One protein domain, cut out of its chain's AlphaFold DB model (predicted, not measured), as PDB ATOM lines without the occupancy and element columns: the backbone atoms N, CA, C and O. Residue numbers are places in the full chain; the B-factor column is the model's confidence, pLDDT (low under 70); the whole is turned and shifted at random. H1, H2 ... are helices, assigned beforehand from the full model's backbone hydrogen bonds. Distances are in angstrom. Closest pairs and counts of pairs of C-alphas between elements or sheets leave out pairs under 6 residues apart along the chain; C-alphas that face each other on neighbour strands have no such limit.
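This is residues 19 to 63 of the 72 residues of an uncharacterized protein of Proteobacteria bacterium (UniProt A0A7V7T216). One long helix, H3, makes most of the longest axis; after its last residue, Thr 48, a tight turn of three residues leads into H4, which folds back over residues 37 to 45 of H3 at a steep slant. Two single-turn helices, H1 and H2, extend the shape beyond the first end of H3, away from H4. The 45 printed residues hold four named helices, H1, H2, H3 and H4 along the chain, and no named strand; the class is all helix. The whole is loose, with a radius of gyration of the C-alphas of 12.5 A, and flat, spanning 38 by 20 by 11 A.

H3, residues 29 to 48, touches H4, residues 52 to 61, with its residues 37 to 45 alone. Their closest C-alphas, those of Ala 41 and Ile 52, are 5.3 A apart. They run opposite ways at a steep tilt of 55 degrees. H2, residues 24 to 27, and H3 only just touch, only at the corner by their link, with 3 pairs of C-alphas within 8 A; H3 does so with residues 32 to 33 alone, and the closest C-alphas, of His 25 and Ala 32, are 5.5 A apart. H1, residues 19 to 22, and H2 touch only at the corner by their link; their closest C-alphas, of Lys 20 and Leu 26, are 5.4 A apart. H1 is apart from H3 and H4, and H2 is apart from H4. In H3 and H4 every O i to N i+4 pair is within hydrogen-bond range; H1 and H2 are too short for such a pair, and of their O i to N i+3 pairs 1 of 1 and 0 of 1 are within range.

H3 is 28.0 A long, from C-alpha 29 at (25.751, 6.974, -39.250) to C-alpha 48 at (10.625, 24.575, -23.616). H4 measures 14.4 A and ends at C-alpha 61 at (8.906, 11.773, -37.152). H1 measures 5.1 A and H2 4.9 A.

The C-alphas farthest apart, of Leu 19 and Gly 49, are 38.5 A apart. The printed part has no cut, and its three links are tight. Mean pLDDT of the printed part is 91.1; residues 62 to 63 are under 70.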
ATOM      1  N   LEU A  19      39.145   8.064 -43.995       80.94
ATOM      2  CA  LEU A  19      38.027   8.868 -43.484       80.94
ATOM      3  C   LEU A  19      36.836   7.994 -43.075       80.94
ATOM      4  O   LEU A  19      36.173   8.287 -42.081       80.94
ATOM      5  N   LYS A  20      36.624   6.875 -43.779       80.06
ATOM      6  CA  LYS A  20      35.600   5.872 -43.455       80.06
ATOM      7  C   LYS A  20      35.760   5.291 -42.042       80.06
ATOM      8  O   LYS A  20      34.769   4.947 -41.411       80.06
ATOM      9  N   ASN A  21      36.989   5.232 -41.531       82.12
ATOM     10  CA  ASN A  21      37.324   4.653 -40.231       82.12
ATOM     11  C   ASN A  21      37.446   5.714 -39.126       82.12
ATOM     12  O   ASN A  21      37.118   5.433 -37.974       82.12
ATOM     13  N   ALA A  22      37.902   6.925 -39.460       84.81
ATOM     14  CA  ALA A  22      38.087   8.007 -38.491       84.81
ATOM     15  C   ALA A  22      36.796   8.801 -38.216       84.81
ATOM     16  O   ALA A  22      36.531   9.178 -37.076       84.81
ATOM     17  N   ASN A  23      35.968   9.040 -39.236       87.56
ATOM     18  CA  ASN A  23      34.786   9.887 -39.110       87.56
ATOM     19  C   ASN A  23      33.573   9.079 -38.616       87.56
ATOM     20  O   ASN A  23      33.083   8.186 -39.307       87.56
ATOM     21  N   ILE A  24      33.040   9.411 -37.433       89.19
ATOM     22  CA  ILE A  24      31.878   8.720 -36.850       89.19
ATOM     23  C   ILE A  24      30.617   8.824 -37.718       89.19
ATOM     24  O   ILE A  24      29.816   7.892 -37.737       89.19
ATOM     25  N   HIS A  25      30.460   9.911 -38.477       90.44
ATOM     26  CA  HIS A  25      29.325  10.104 -39.378       90.44
ATOM     27  C   HIS A  25      29.365   9.146 -40.570       90.44
ATOM     28  O   HIS A  25      28.309   8.785 -41.084       90.44
ATOM     29  N   LEU A  26      30.562   8.711 -40.973       90.69
ATOM     30  CA  LEU A  26      30.758   7.724 -42.035       90.69
ATOM     31  C   LEU A  26      30.769   6.297 -41.477       90.69
ATOM     32  O   LEU A  26      30.145   5.410 -42.048       90.69
ATOM     33  N   ARG A  27      31.431   6.081 -40.335       92.75
ATOM     34  CA  ARG A  27      31.591   4.754 -39.722       92.75
ATOM     35  C   ARG A  27      30.318   4.239 -39.050       92.75
ATOM     36  O   ARG A  27      30.037   3.048 -39.089       92.75
ATOM     37  N   LYS A  28      29.589   5.115 -38.353       93.69
ATOM     38  CA  LYS A  28      28.414   4.773 -37.530       93.69
ATOM     39  C   LYS A  28      27.302   5.816 -37.714       93.69
ATOM     40  O   LYS A  28      26.951   6.520 -36.761       93.69
ATOM     41  N   PRO A  29      26.711   5.918 -38.918       90.94
ATOM     42  CA  PRO A  29      25.751   6.974 -39.250       90.94
ATOM     43  C   PRO A  29      24.522   6.986 -38.327       90.94
ATOM     44  O   PRO A  29      24.053   8.054 -37.934       90.94
ATOM     45  N   ALA A  30      24.029   5.812 -37.914       91.75
ATOM     46  CA  ALA A  30      22.900   5.703 -36.990       91.75
ATOM     47  C   ALA A  30      23.227   6.277 -35.600       91.75
ATOM     48  O   ALA A  30      22.464   7.085 -35.066       91.75
ATOM     49  N   THR A  31      24.384   5.918 -35.035       93.81
ATOM     50  CA  THR A  31      24.855   6.445 -33.746       93.81
ATOM     51  C   THR A  31      25.079   7.948 -33.822       93.81
ATOM     52  O   THR A  31      24.603   8.683 -32.962       93.81
ATOM     53  N   ALA A  32      25.738   8.421 -34.881       93.69
ATOM     54  CA  ALA A  32      25.988   9.842 -35.077       93.69
ATOM     55  C   ALA A  32      24.681  10.646 -35.185       93.69
ATOM     56  O   ALA A  32      24.554  11.714 -34.586       93.69
ATOM     57  N   ARG A  33      23.674  10.109 -35.886       92.56
ATOM     58  CA  ARG A  33      22.334  10.703 -35.936       92.56
ATOM     59  C   ARG A  33      21.677  10.727 -34.558       92.56
ATOM     60  O   ARG A  33      21.127  11.758 -34.189       92.56
ATOM     61  N   LYS A  34      21.739   9.627 -33.798       93.81
ATOM     62  CA  LYS A  34      21.179   9.557 -32.438       93.81
ATOM     63  C   LYS A  34      21.797  10.623 -31.531       93.81
ATOM     64  O   LYS A  34      21.054  11.339 -30.870       93.81
ATOM     65  N   MET A  35      23.124  10.776 -31.551       94.69
ATOM     66  CA  MET A  35      23.809  11.799 -30.752       94.69
ATOM     67  C   MET A  35      23.407  13.217 -31.163       94.69
ATOM     68  O   MET A  35      23.131  14.041 -30.301       94.69
ATOM     69  N   ARG A  36      23.292  13.488 -32.470       94.12
ATOM     70  CA  ARG A  36      22.817  14.789 -32.962       94.12
ATOM     71  C   ARG A  36      21.399  15.097 -32.479       94.12
ATOM     72  O   ARG A  36      21.150  16.185 -31.980       94.12
ATOM     73  N   VAL A  37      20.486  14.132 -32.606       95.12
ATOM     74  CA  VAL A  37      19.095  14.282 -32.149       95.12
ATOM     75  C   VAL A  37      19.044  14.533 -30.643       95.12
ATOM     76  O   VAL A  37      18.339  15.439 -30.219       95.12
ATOM     77  N   ARG A  38      19.832  13.797 -29.848       96.06
ATOM     78  CA  ARG A  38      19.935  13.999 -28.396       96.06
ATOM     79  C   ARG A  38      20.434  15.401 -28.052       96.06
ATOM     80  O   ARG A  38      19.849  16.043 -27.197       96.06
ATOM     81  N   SER A  39      21.477  15.874 -28.735       96.50
ATOM     82  CA  SER A  39      22.050  17.205 -28.507       96.50
ATOM     83  C   SER A  39      21.013  18.309 -28.708       96.50
ATOM     84  O   SER A  39      20.888  19.177 -27.854       96.50
ATOM     85  N   ILE A  40      20.253  18.244 -29.808       95.56
ATOM     86  CA  ILE A  40      19.187  19.210 -30.109       95.56
ATOM     87  C   ILE A  40      18.056  19.079 -29.085       95.56
ATOM     88  O   ILE A  40      17.594  20.069 -28.532       95.56
ATOM     89  N   ALA A  41      17.621  17.850 -28.799       96.94
ATOM     90  CA  ALA A  41      16.528  17.616 -27.866       96.94
ATOM     91  C   ALA A  41      16.853  18.111 -26.451       96.94
ATOM     92  O   ALA A  41      15.969  18.644 -25.792       96.94
ATOM     93  N   SER A  42      18.102  17.981 -25.998       97.88
ATOM     94  CA  SER A  42      18.532  18.494 -24.698       97.88
ATOM     95  C   SER A  42      18.440  20.017 -24.612       97.88
ATOM     96  O   SER A  42      17.869  20.518 -23.650       97.88
ATOM     97  N   SER A  43      18.958  20.756 -25.600       97.38
ATOM     98  CA  SER A  43      18.882  22.224 -25.576       97.38
ATOM     99  C   SER A  43      17.435  22.708 -25.649       97.38
ATOM    100  O   SER A  43      17.031  23.570 -24.877       97.38
ATOM    101  N   THR A  44      16.624  22.090 -26.509       96.75
ATOM    102  CA  THR A  44      15.207  22.445 -26.644       96.75
ATOM    103  C   THR A  44      14.394  22.071 -25.404       96.75
ATOM    104  O   THR A  44      13.457  22.781 -25.060       96.75
ATOM    105  N   ALA A  45      14.730  20.984 -24.702       97.69
ATOM    106  CA  ALA A  45      14.056  20.606 -23.457       97.69
ATOM    107  C   ALA A  45      14.282  21.644 -22.352       97.69
ATOM    108  O   ALA A  45      13.358  21.945 -21.606       97.69
ATOM    109  N   ILE A  46      15.489  22.214 -22.278       96.81
ATOM    110  CA  ILE A  46      15.803  23.300 -21.337       96.81
ATOM    111  C   ILE A  46      14.975  24.544 -21.672       96.81
ATOM    112  O   ILE A  46      14.401  25.155 -20.779       96.81
ATOM    113  N   GLU A  47      14.888  24.892 -22.956       96.62
ATOM    114  CA  GLU A  47      14.170  26.083 -23.421       96.62
ATOM    115  C   GLU A  47      12.644  25.964 -23.279       96.62
ATOM    116  O   GLU A  47      11.972  26.933 -22.944       96.62
ATOM    117  N   THR A  48      12.085  24.778 -23.528       96.25
ATOM    118  CA  THR A  48      10.625  24.575 -23.616       96.25
ATOM    119  C   THR A  48      10.005  23.901 -22.395       96.25
ATOM    120  O   THR A  48       8.784  23.855 -22.281       96.25
ATOM    121  N   GLY A  49      10.814  23.303 -21.517       96.06
ATOM    122  CA  GLY A  49      10.340  22.466 -20.412       96.06
ATOM    123  C   GLY A  49       9.723  21.126 -20.845       96.06
ATOM    124  O   GLY A  49       9.298  20.342 -19.996       96.06
ATOM    125  N   GLU A  50       9.662  20.816 -22.146       96.62
ATOM    126  CA  GLU A  50       9.218  19.502 -22.614       96.62
ATOM    127  C   GLU A  50      10.258  18.415 -22.307       96.62
ATOM    128  O   GLU A  50      11.467  18.647 -22.304       96.62
ATOM    129  N   SER A  51       9.806  17.170 -22.129       97.56
ATOM    130  CA  SER A  51      10.736  16.059 -21.931       97.56
ATOM    131  C   SER A  51      11.594  15.806 -23.178       97.56
ATOM    132  O   SER A  51      11.111  15.820 -24.316       97.56
ATOM    133  N   ILE A  52      12.869  15.468 -22.958       97.06
ATOM    134  CA  ILE A  52      13.812  15.121 -24.033       97.06
ATOM    135  C   ILE A  52      13.230  14.016 -24.929       97.06
ATOM    136  O   ILE A  52      13.323  14.096 -26.150       97.06
ATOM    137  N   ALA A  53      12.577  13.005 -24.346       95.88
ATOM    138  CA  ALA A  53      11.970  11.904 -25.095       95.88
ATOM    139  C   ALA A  53      10.868  12.376 -26.063       95.88
ATOM    140  O   ALA A  53      10.813  11.903 -27.203       95.88
ATOM    141  N   LYS A  54      10.032  13.336 -25.641       95.69
ATOM    142  CA  LYS A  54       8.973  13.927 -26.472       95.69
ATOM    143  C   LYS A  54       9.571  14.685 -27.661       95.69
ATOM    144  O   LYS A  54       9.125  14.495 -28.793       95.69
ATOM    145  N   ILE A  55      10.620  15.475 -27.434       95.75
ATOM    146  CA  ILE A  55      11.311  16.216 -28.501       95.75
ATOM    147  C   ILE A  55      12.054  15.261 -29.447       95.75
ATOM    148  O   ILE A  55      11.945  15.390 -30.667       95.75
ATOM    149  N   GLU A  56      12.751  14.247 -28.923       95.12
ATOM    150  CA  GLU A  56      13.405  13.228 -29.753       95.12
ATOM    151  C   GLU A  56      12.410  12.502 -30.666       95.12
ATOM    152  O   GLU A  56      12.739  12.210 -31.819       95.12
ATOM    153  N   ALA A  57      11.214  12.184 -30.162       93.62
ATOM    154  CA  ALA A  57      10.159  11.556 -30.947       93.62
ATOM    155  C   ALA A  57       9.716  12.473 -32.096       93.62
ATOM    156  O   ALA A  57       9.773  12.046 -33.250       93.62
ATOM    157  N   LYS A  58       9.413  13.749 -31.803       91.56
ATOM    158  CA  LYS A  58       9.060  14.775 -32.806       91.56
ATOM    159  C   LYS A  58      10.135  14.915 -33.898       91.56
ATOM    160  O   LYS A  58       9.823  14.926 -35.091       91.56
ATOM    161  N   LEU A  59      11.413  14.943 -33.509       89.81
ATOM    162  CA  LEU A  59      12.557  15.029 -34.430       89.81
ATOM    163  C   LEU A  59      12.758  13.756 -35.273       89.81
ATOM    164  O   LEU A  59      13.278  13.823 -36.390       89.81
ATOM    165  N   LYS A  60      12.358  12.580 -34.770       84.19
ATOM    166  CA  LYS A  60      12.397  11.318 -35.531       84.19
ATOM    167  C   LYS A  60      11.277  11.244 -36.575       84.19
ATOM    168  O   LYS A  60      11.530  10.712 -37.659       84.19
ATOM    169  N   THR A  61      10.093  11.785 -36.275       72.62
ATOM    170  CA  THR A  61       8.906  11.773 -37.152       72.62
ATOM    171  C   THR A  61       8.955  12.769 -38.309       72.62
ATOM    172  O   THR A  61       8.333  12.505 -39.334       72.62
ATOM    173  N   ASN A  62       9.746  13.849 -38.232       61.25
ATOM    174  CA  ASN A  62       9.865  14.873 -39.291       61.25
ATOM    175  C   ASN A  62      10.608  14.418 -40.573       61.25
ATOM    176  O   ASN A  62      11.248  15.206 -41.263       61.25
ATOM    177  N   ARG A  63      10.481  13.145 -40.962       60.38
ATOM    178  CA  ARG A  63      10.925  12.587 -42.251       60.38
ATOM    179  C   ARG A  63      10.035  13.011 -43.439       60.38
ATOM    180  O   ARG A  63       9.957  12.274 -44.420       60.38
TER     181      ARG A  63